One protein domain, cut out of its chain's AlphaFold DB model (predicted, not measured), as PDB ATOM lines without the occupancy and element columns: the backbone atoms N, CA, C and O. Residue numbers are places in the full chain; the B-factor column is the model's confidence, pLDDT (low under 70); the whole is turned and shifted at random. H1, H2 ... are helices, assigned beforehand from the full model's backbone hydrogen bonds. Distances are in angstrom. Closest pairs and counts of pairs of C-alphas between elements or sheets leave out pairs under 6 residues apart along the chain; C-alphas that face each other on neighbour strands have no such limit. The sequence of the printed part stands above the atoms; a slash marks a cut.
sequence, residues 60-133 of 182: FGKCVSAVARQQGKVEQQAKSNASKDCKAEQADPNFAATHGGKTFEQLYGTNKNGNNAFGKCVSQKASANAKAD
ATOM      1  N   PHE A  60       5.112  69.287  45.580       95.88
ATOM      2  CA  PHE A  60       5.104  68.037  44.816       95.88
ATOM      3  C   PHE A  60       4.712  66.837  45.685       95.88
ATOM      4  O   PHE A  60       3.827  66.076  45.305       95.88
ATOM      5  N   GLY A  61       5.295  66.715  46.881       96.38
ATOM      6  CA  GLY A  61       4.926  65.663  47.830       96.38
ATOM      7  C   GLY A  61       3.456  65.752  48.244       96.38
ATOM      8  O   GLY A  61       2.755  64.744  48.259       96.38
ATOM      9  N   LYS A  62       2.946  66.966  48.491       95.94
ATOM     10  CA  LYS A  62       1.525  67.184  48.806       95.94
ATOM     11  C   LYS A  62       0.604  66.825  47.646       95.94
ATOM     12  O   LYS A  62      -0.429  66.203  47.884       95.94
ATOM     13  N   CYS A  63       0.986  67.152  46.414       95.69
ATOM     14  CA  CYS A  63       0.264  66.706  45.228       95.69
ATOM     15  C   CYS A  63       0.207  65.177  45.173       95.69
ATOM     16  O   CYS A  63      -0.878  64.619  45.042       95.69
ATOM     17  N   VAL A  64       1.346  64.497  45.338       95.44
ATOM     18  CA  VAL A  64       1.422  63.028  45.294       95.44
ATOM     19  C   VAL A  64       0.505  62.407  46.344       95.44
ATOM     20  O   VAL A  64      -0.283  61.523  46.019       95.44
ATOM     21  N   SER A  65       0.530  62.914  47.580       95.12
ATOM     22  CA  SER A  65      -0.377  62.451  48.636       95.12
ATOM     23  C   SER A  65      -1.850  62.710  48.308       95.12
ATOM     24  O   SER A  65      -2.695  61.862  48.587       95.12
ATOM     25  N   ALA A  66      -2.183  63.867  47.733       92.31
ATOM     26  CA  ALA A  66      -3.555  64.199  47.355       92.31
ATOM     27  C   ALA A  66      -4.068  63.291  46.229       92.31
ATOM     28  O   ALA A  66      -5.173  62.760  46.323       92.31
ATOM     29  N   VAL A  67      -3.245  63.061  45.204       92.00
ATOM     30  CA  VAL A  67      -3.565  62.163  44.092       92.00
ATOM     31  C   VAL A  67      -3.721  60.725  44.580       92.00
ATOM     32  O   VAL A  67      -4.714  60.092  44.247       92.00
ATOM     33  N   ALA A  68      -2.813  60.224  45.422       92.44
ATOM     34  CA  ALA A  68      -2.918  58.876  45.981       92.44
ATOM     35  C   ALA A  68      -4.222  58.682  46.777       92.44
ATOM     36  O   ALA A  68      -4.913  57.681  46.616       92.44
ATOM     37  N   ARG A  69      -4.611  59.678  47.587       92.19
ATOM     38  CA  ARG A  69      -5.898  59.662  48.303       92.19
ATOM     39  C   ARG A  69      -7.087  59.647  47.347       92.19
ATOM     40  O   ARG A  69      -8.051  58.935  47.603       92.19
ATOM     41  N   GLN A  70      -7.032  60.425  46.269       89.81
ATOM     42  CA  GLN A  70      -8.094  60.445  45.265       89.81
ATOM     43  C   GLN A  70      -8.208  59.097  44.546       89.81
ATOM     44  O   GLN A  70      -9.311  58.588  44.392       89.81
ATOM     45  N   GLN A  71      -7.084  58.493  44.162       89.00
ATOM     46  CA  GLN A  71      -7.059  57.174  43.529       89.00
ATOM     47  C   GLN A  71      -7.607  56.087  44.455       89.00
ATOM     48  O   GLN A  71      -8.407  55.273  44.013       89.00
ATOM     49  N   GLY A  72      -7.277  56.131  45.750       89.69
ATOM     50  CA  GLY A  72      -7.869  55.222  46.734       89.69
ATOM     51  C   GLY A  72      -9.396  55.335  46.808       89.69
ATOM     52  O   GLY A  72     -10.079  54.320  46.906       89.69
ATOM     53  N   LYS A  73      -9.953  56.549  46.693       90.31
ATOM     54  CA  LYS A  73     -11.413  56.752  46.633       90.31
ATOM     55  C   LYS A  73     -12.024  56.189  45.351       90.31
ATOM     56  O   LYS A  73     -13.055  55.529  45.423       90.31
ATOM     57  N   VAL A  74     -11.381  56.419  44.205       88.88
ATOM     58  CA  VAL A  74     -11.808  55.855  42.914       88.88
ATOM     59  C   VAL A  74     -11.807  54.329  42.979       88.88
ATOM     60  O   VAL A  74     -12.791  53.703  42.606       88.88
ATOM     61  N   GLU A  75     -10.759  53.716  43.531       89.69
ATOM     62  CA  GLU A  75     -10.676  52.262  43.686       89.69
ATOM     63  C   GLU A  75     -11.764  51.717  44.625       89.69
ATOM     64  O   GLU A  75     -12.403  50.710  44.320       89.69
ATOM     65  N   GLN A  76     -12.017  52.388  45.753       91.19
ATOM     66  CA  GLN A  76     -13.095  52.014  46.676       91.19
ATOM     67  C   GLN A  76     -14.469  52.084  46.001       91.19
ATOM     68  O   GLN A  76     -15.270  51.156  46.130       91.19
ATOM     69  N   GLN A  77     -14.734  53.154  45.252       90.50
ATOM     70  CA  GLN A  77     -15.985  53.325  44.520       90.50
ATOM     71  C   GLN A  77     -16.122  52.290  43.399       90.50
ATOM     72  O   GLN A  77     -17.172  51.662  43.269       90.50
ATOM     73  N   ALA A  78     -15.045  52.034  42.656       91.31
ATOM     74  CA  ALA A  78     -14.995  51.014  41.618       91.31
ATOM     75  C   ALA A  78     -15.286  49.617  42.181       91.31
ATOM     76  O   ALA A  78     -16.070  48.884  41.585       91.31
ATOM     77  N   LYS A  79     -14.725  49.267  43.349       93.25
ATOM     78  CA  LYS A  79     -15.023  48.011  44.059       93.25
ATOM     79  C   LYS A  79     -16.471  47.932  44.526       93.25
ATOM     80  O   LYS A  79     -17.093  46.885  44.374       93.25
ATOM     81  N   SER A  80     -17.013  49.016  45.082       94.25
ATOM     82  CA  SER A  80     -18.408  49.049  45.539       94.25
ATOM     83  C   SER A  80     -19.385  48.856  44.379       94.25
ATOM     84  O   SER A  80     -20.284  48.024  44.475       94.25
ATOM     85  N   ASN A  81     -19.171  49.564  43.268       91.69
ATOM     86  CA  ASN A  81     -19.988  49.429  42.064       91.69
ATOM     87  C   ASN A  81     -19.846  48.027  41.463       91.69
ATOM     88  O   ASN A  81     -20.843  47.341  41.293       91.69
ATOM     89  N   ALA A  82     -18.612  47.543  41.294       95.50
ATOM     90  CA  ALA A  82     -18.350  46.194  40.803       95.50
ATOM     91  C   ALA A  82     -19.022  45.112  41.659       95.50
ATOM     92  O   ALA A  82     -19.555  44.150  41.125       95.50
ATOM     93  N   SER A  83     -19.029  45.264  42.985       95.81
ATOM     94  CA  SER A  83     -19.715  44.329  43.879       95.81
ATOM     95  C   SER A  83     -21.228  44.314  43.677       95.81
ATOM     96  O   SER A  83     -21.818  43.237  43.726       95.81
ATOM     97  N   LYS A  84     -21.849  45.471  43.431       95.94
ATOM     98  CA  LYS A  84     -23.278  45.557  43.106       95.94
ATOM     99  C   LYS A  84     -23.569  44.918  41.753       95.94
ATOM    100  O   LYS A  84     -24.477  44.098  41.677       95.94
ATOM    101  N   ASP A  85     -22.757  45.222  40.744       95.25
ATOM    102  CA  ASP A  85     -22.903  44.672  39.395       95.25
ATOM    103  C   ASP A  85     -22.768  43.145  39.409       95.25
ATOM    104  O   ASP A  85     -23.638  42.438  38.914       95.25
ATOM    105  N   CYS A  86     -21.732  42.615  40.067       96.38
ATOM    106  CA  CYS A  86     -21.530  41.171  40.204       96.38
ATOM    107  C   CYS A  86     -22.657  40.493  40.983       96.38
ATOM    108  O   CYS A  86     -22.993  39.349  40.701       96.38
ATOM    109  N   LYS A  87     -23.238  41.175  41.979       96.19
ATOM    110  CA  LYS A  87     -24.381  40.639  42.723       96.19
ATOM    111  C   LYS A  87     -25.640  40.598  41.856       96.19
ATOM    112  O   LYS A  87     -26.400  39.645  41.968       96.19
ATOM    113  N   ALA A  88     -25.850  41.608  41.012       96.19
ATOM    114  CA  ALA A  88     -26.947  41.624  40.051       96.19
ATOM    115  C   ALA A  88     -26.779  40.514  39.002       96.19
ATOM    116  O   ALA A  88     -27.714  39.760  38.773       96.19
ATOM    117  N   GLU A  89     -25.575  40.355  38.452       95.00
ATOM    118  CA  GLU A  89     -25.246  39.289  37.498       95.00
ATOM    119  C   GLU A  89     -25.410  37.890  38.088       95.00
ATOM    120  O   GLU A  89     -25.973  37.010  37.447       95.00
ATOM    121  N   GLN A  90     -24.962  37.677  39.326       93.56
ATOM    122  CA  GLN A  90     -25.120  36.389  39.997       93.56
ATOM    123  C   GLN A  90     -26.595  36.055  40.283       93.56
ATOM    124  O   GLN A  90     -26.954  34.883  40.360       93.56
ATOM    125  N   ALA A  91     -27.446  37.070  40.460       94.69
ATOM    126  CA  ALA A  91     -28.879  36.901  40.690       94.69
ATOM    127  C   ALA A  91     -29.706  36.839  39.391       94.69
ATOM    128  O   ALA A  91     -30.912  36.610  39.469       94.69
ATOM    129  N   ASP A  92     -29.093  37.058  38.223       94.94
ATOM    130  CA  ASP A  92     -29.788  37.062  36.939       94.94
ATOM    131  C   ASP A  92     -30.057  35.621  36.459       94.94
ATOM    132  O   ASP A  92     -29.119  34.906  36.091       94.94
ATOM    133  N   PRO A  93     -31.327  35.170  36.401       93.75
ATOM    134  CA  PRO A  93     -31.655  33.834  35.908       93.75
ATOM    135  C   PRO A  93     -31.337  33.652  34.415       93.75
ATOM    136  O   PRO A  93     -31.195  32.521  33.956       93.75
ATOM    137  N   ASN A  94     -31.199  34.744  33.654       94.62
ATOM    138  CA  ASN A  94     -30.886  34.732  32.226       94.62
ATOM    139  C   ASN A  94     -29.397  34.949  31.931       94.62
ATOM    140  O   ASN A  94     -29.025  35.046  30.760       94.62
ATOM    141  N   PHE A  95     -28.533  34.973  32.949       94.38
ATOM    142  CA  PHE A  95     -27.098  35.215  32.787       94.38
ATOM    143  C   PHE A  95     -26.467  34.326  31.700       94.38
ATOM    144  O   PHE A  95     -25.759  34.794  30.811       94.38
ATOM    145  N   ALA A  96     -26.775  33.027  31.695       94.19
ATOM    146  CA  ALA A  96     -26.220  32.113  30.698       94.19
ATOM    147  C   ALA A  96     -26.606  32.490  29.253       94.19
ATOM    148  O   ALA A  96     -25.805  32.295  28.338       94.19
ATOM    149  N   ALA A  97     -27.789  33.072  29.030       94.75
ATOM    150  CA  ALA A  97     -28.253  33.463  27.699       94.75
ATOM    151  C   ALA A  97     -27.432  34.624  27.112       94.75
ATOM    152  O   ALA A  97     -27.187  34.659  25.907       94.75
ATOM    153  N   THR A  98     -26.959  35.545  27.953       92.62
ATOM    154  CA  THR A  98     -26.140  36.697  27.542       92.62
ATOM    155  C   THR A  98     -24.634  36.416  27.600       92.62
ATOM    156  O   THR A  98     -23.847  37.157  27.011       92.62
ATOM    157  N   HIS A  99     -24.221  35.312  28.235       93.38
ATOM    158  CA  HIS A  99     -22.816  34.944  28.448       93.38
ATOM    159  C   HIS A  99     -22.395  33.630  27.762       93.38
ATOM    160  O   HIS A  99     -21.508  32.913  28.234       93.38
ATOM    161  N   GLY A 100     -22.993  33.319  26.607       92.44
ATOM    162  CA  GLY A 100     -22.564  32.206  25.749       92.44
ATOM    163  C   GLY A 100     -22.802  30.823  26.362       92.44
ATOM    164  O   GLY A 100     -21.989  29.920  26.177       92.44
ATOM    165  N   GLY A 101     -23.880  30.677  27.135       92.62
ATOM    166  CA  GLY A 101     -24.278  29.439  27.807       92.62
ATOM    167  C   GLY A 101     -23.531  29.146  29.110       92.62
ATOM    168  O   GLY A 101     -23.788  28.118  29.730       92.62
ATOM    169  N   LYS A 102     -22.610  30.018  29.538       91.88
ATOM    170  CA  LYS A 102     -21.813  29.812  30.754       91.88
ATOM    171  C   LYS A 102     -22.562  30.285  31.993       91.88
ATOM    172  O   LYS A 102     -23.139  31.370  31.990       91.88
ATOM    173  N   THR A 103     -22.486  29.516  33.076       92.00
ATOM    174  CA  THR A 103     -22.934  29.994  34.393       92.00
ATOM    175  C   THR A 103     -21.995  31.074  34.929       92.00
ATOM    176  O   THR A 103     -20.861  31.229  34.460       92.00
ATOM    177  N   PHE A 104     -22.438  31.803  35.951       92.44
ATOM    178  CA  PHE A 104     -21.621  32.811  36.625       92.44
ATOM    179  C   PHE A 104     -20.292  32.229  37.142       92.44
ATOM    180  O   PHE A 104     -19.219  32.807  36.945       92.44
ATOM    181  N   GLU A 105     -20.336  31.033  37.732       92.00
ATOM    182  CA  GLU A 105     -19.170  30.304  38.228       92.00
ATOM    183  C   GLU A 105     -18.236  29.869  37.100       92.00
ATOM    184  O   GLU A 105     -17.021  29.913  37.269       92.00
ATOM    185  N   GLN A 106     -18.778  29.476  35.947       90.56
ATOM    186  CA  GLN A 106     -17.979  29.095  34.779       90.56
ATOM    187  C   GLN A 106     -17.349  30.304  34.080       90.56
ATOM    188  O   GLN A 106     -16.281  30.174  33.481       90.56
ATOM    189  N   LEU A 107     -18.005  31.469  34.122       92.00
ATOM    190  CA  LEU A 107     -17.480  32.685  33.507       92.00
ATOM    191  C   LEU A 107     -16.351  33.300  34.341       92.00
ATOM    192  O   LEU A 107     -15.322  33.689  33.788       92.00
ATOM    193  N   TYR A 108     -16.538  33.401  35.659       91.81
ATOM    194  CA  TYR A 108     -15.608  34.117  36.538       91.81
ATOM    195  C   TYR A 108     -14.736  33.217  37.415       91.81
ATOM    196  O   TYR A 108     -13.666  33.646  37.862       91.81
ATOM    197  N   GLY A 109     -15.180  31.997  37.707       89.44
ATOM    198  CA  GLY A 109     -14.437  31.045  38.520       89.44
ATOM    199  C   GLY A 109     -13.216  30.510  37.779       89.44
ATOM    200  O   GLY A 109     -13.235  30.282  36.574       89.44
ATOM    201  N   THR A 110     -12.123  30.307  38.511       81.88
ATOM    202  CA  THR A 110     -10.887  29.725  37.951       81.88
ATOM    203  C   THR A 110     -10.450  28.457  38.678       81.88
ATOM    204  O   THR A 110      -9.447  27.855  38.308       81.88
ATOM    205  N   ASN A 111     -11.146  28.071  39.749       75.62
ATOM    206  CA  ASN A 111     -10.886  26.852  40.507       75.62
ATOM    207  C   ASN A 111     -11.938  25.780  40.193       75.62
ATOM    208  O   ASN A 111     -13.026  26.085  39.715       75.62
ATOM    209  N   LYS A 112     -11.619  24.516  40.510       67.44
ATOM    210  CA  LYS A 112     -12.475  23.351  40.216       67.44
ATOM    211  C   LYS A 112     -13.912  23.463  40.760       67.44
ATOM    212  O   LYS A 112     -14.793  22.810  40.223       67.44
ATOM    213  N   ASN A 113     -14.136  24.300  41.779       68.50
ATOM    214  CA  ASN A 113     -15.424  24.439  42.463       68.50
ATOM    215  C   ASN A 113     -16.117  25.793  42.212       68.50
ATOM    216  O   ASN A 113     -17.135  26.059  42.834       68.50
ATOM    217  N   GLY A 114     -15.556  26.703  41.408       69.25
ATOM    218  CA  GLY A 114     -16.149  28.026  41.148       69.25
ATOM    219  C   GLY A 114     -16.231  28.992  42.346       69.25
ATOM    220  O   GLY A 114     -16.601  30.148  42.167       69.25
ATOM    221  N   ASN A 115     -15.835  28.582  43.558       79.00
ATOM    222  CA  ASN A 115     -16.005  29.356  44.802       79.00
ATOM    223  C   ASN A 115     -15.306  30.730  44.817       79.00
ATOM    224  O   ASN A 115     -15.569  31.547  45.695       79.00
ATOM    225  N   ASN A 116     -14.388  30.996  43.881       89.38
ATOM    226  CA  ASN A 116     -13.732  32.298  43.753       89.38
ATOM    227  C   ASN A 116     -14.378  33.224  42.705       89.38
ATOM    228  O   ASN A 116     -13.878  34.333  42.508       89.38
ATOM    229  N   ALA A 117     -15.468  32.800  42.055       92.88
ATOM    230  CA  ALA A 117     -16.087  33.509  40.938       92.88
ATOM    231  C   ALA A 117     -16.515  34.930  41.308       92.88
ATOM    232  O   ALA A 117     -16.137  35.878  40.625       92.88
ATOM    233  N   PHE A 118     -17.201  35.113  42.440       94.19
ATOM    234  CA  PHE A 118     -17.642  36.445  42.860       94.19
ATOM    235  C   PHE A 118     -16.462  37.401  43.076       94.19
ATOM    236  O   PHE A 118     -16.424  38.494  42.519       94.19
ATOM    237  N   GLY A 119     -15.439  36.968  43.819       94.38
ATOM    238  CA  GLY A 119     -14.239  37.779  44.042       94.38
ATOM    239  C   GLY A 119     -13.494  38.112  42.742       94.38
ATOM    240  O   GLY A 119     -12.972  39.218  42.588       94.38
ATOM    241  N   LYS A 120     -13.479  37.183  41.778       94.38
ATOM    242  CA  LYS A 120     -12.903  37.404  40.445       94.38
ATOM    243  C   LYS A 120     -13.727  38.386  39.620       94.38
ATOM    244  O   LYS A 120     -13.126  39.290  39.043       94.38
ATOM    245  N   CYS A 121     -15.051  38.266  39.626       95.94
ATOM    246  CA  CYS A 121     -15.952  39.230  39.000       95.94
ATOM    247  C   CYS A 121     -15.687  40.640  39.542       95.94
ATOM    248  O   CYS A 121     -15.381  41.554  38.771       95.94
ATOM    249  N   VAL A 122     -15.685  40.800  40.873       95.94
ATOM    250  CA  VAL A 122     -15.469  42.103  41.518       95.94
ATOM    251  C   VAL A 122     -14.109  42.676  41.145       95.94
ATOM    252  O   VAL A 122     -14.019  43.846  40.793       95.94
ATOM    253  N   SER A 123     -13.045  41.871  41.181       93.31
ATOM    254  CA  SER A 123     -11.696  42.330  40.837       93.31
ATOM    255  C   SER A 123     -11.577  42.771  39.373       93.31
ATOM    256  O   SER A 123     -11.010  43.832  39.090       93.31
ATOM    257  N   GLN A 124     -12.156  42.003  38.443       92.81
ATOM    258  CA  GLN A 124     -12.138  42.328  37.015       92.81
ATOM    259  C   GLN A 124     -12.912  43.618  36.733       92.81
ATOM    260  O   GLN A 124     -12.362  44.546  36.136       92.81
ATOM    261  N   LYS A 125     -14.151  43.721  37.226       93.62
ATOM    262  CA  LYS A 125     -14.986  44.912  37.040       93.62
ATOM    263  C   LYS A 125     -14.430  46.131  37.763       93.62
ATOM    264  O   LYS A 125     -14.397  47.204  37.179       93.62
ATOM    265  N   ALA A 126     -13.923  45.991  38.988       93.25
ATOM    266  CA  ALA A 126     -13.315  47.108  39.711       93.25
ATOM    267  C   ALA A 126     -12.078  47.638  38.976       93.25
ATOM    268  O   ALA A 126     -11.905  48.848  38.863       93.25
ATOM    269  N   SER A 127     -11.250  46.747  38.422       87.69
ATOM    270  CA  SER A 127     -10.098  47.142  37.607       87.69
ATOM    271  C   SER A 127     -10.527  47.851  36.321       87.69
ATOM    272  O   SER A 127      -9.908  48.844  35.946       87.69
ATOM    273  N   ALA A 128     -11.588  47.382  35.659       87.75
ATOM    274  CA  ALA A 128     -12.143  48.033  34.473       87.75
ATOM    275  C   ALA A 128     -12.733  49.417  34.803       87.75
ATOM    276  O   ALA A 128     -12.380  50.402  34.160       87.75
ATOM    277  N   ASN A 129     -13.543  49.508  35.858       86.69
ATOM    278  CA  ASN A 129     -14.171  50.746  36.324       86.69
ATOM    279  C   ASN A 129     -13.124  51.783  36.755       86.69
ATOM    280  O   ASN A 129     -13.221  52.946  36.377       86.69
ATOM    281  N   ALA A 130     -12.083  51.368  37.484       85.06
ATOM    282  CA  ALA A 130     -10.980  52.253  37.856       85.06
ATOM    283  C   ALA A 130     -10.170  52.717  36.632       85.06
ATOM    284  O   ALA A 130      -9.758  53.874  36.570       85.06
ATOM    285  N   LYS A 131      -9.973  51.845  35.631       79.75
ATOM    286  CA  LYS A 131      -9.296  52.203  34.372       79.75
ATOM    287  C   LYS A 131     -10.084  53.203  33.531       79.75
ATOM    288  O   LYS A 131      -9.466  54.055  32.896       79.75
ATOM    289  N   ALA A 132     -11.406  53.076  33.518       80.94
ATOM    290  CA  ALA A 132     -12.308  53.951  32.780       80.94
ATOM    291  C   ALA A 132     -12.523  55.312  33.465       80.94
ATOM    292  O   ALA A 132     -13.019  56.238  32.825       80.94
ATOM    293  N   ASP A 133     -12.148  55.452  34.740       83.94
ATOM    294  CA  ASP A 133     -12.368  56.675  35.504       83.94
ATOM    295  C   ASP A 133     -11.582  57.873  34.912       83.94
ATOM    296  O   ASP A 133     -10.343  57.875  34.878       83.94
TER     297      ASP A 133
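What this domain is: This is residues 60 to 133 of the 182 residues of an uncharacterized protein of Thermoleophilaceae bacterium (UniProt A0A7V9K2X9). A single long helix, H1, makes the long axis, and a shorter helix, H4, folds back and crosses it at a steep tilt of 45 degrees, touching residues 74 to 87 of H1. Two very short helices, H2 and H3, make the turn near the last residues of H1, while residues 60 to 70 of H1 stick out free. The printed part has 74 residues, with four named helices in the order H1, H2, H3, H4 and no named strand; the class is all helix. It is loose, with a radius of gyration of the C-alphas of 15.6 A, and is a rod spanning 51 by 23 by 16 A.

How they stand to each other: H1, residues 60 to 91, and H4, residues 117 to 132, touch and run opposite ways; their closest C-alphas, those of Ala 78 and Ala 126, are 4.7 A apart. H2, residues 95 to 98, is close to H1 but not clearly touching, with the closest C-alphas, Glu 89 and Phe 95, 6.5 A apart. H3, residues 104 to 108, touches residues 117 to 121 of H4, with the closest C-alphas, Tyr 108 and Ala 117, 4.5 A apart. H2 and H4 are apart. In H1, H3 and H4 every O i to N i+4 pair is within hydrogen-bond range; H2 is too short for such a pair.

Where its parts are: H1 begins at C-alpha 60, (5.104, 68.037, 44.816), and runs 46.3 A to C-alpha 91, (-28.879, 36.901, 40.690). H2 and H3 measure 5.5 A and 6.2 A from first to last C-alpha. H4 runs 22.3 A and ends at C-alpha 132, (-12.308, 53.951, 32.780).

The domain as a whole: The two C-alphas farthest apart, those of Phe 60 and Gly 101, are 51.4 A apart. The printed part has no cut. No link is long. The mean pLDDT of the printed part is 90.8, and residues 112 to 114 are under 70.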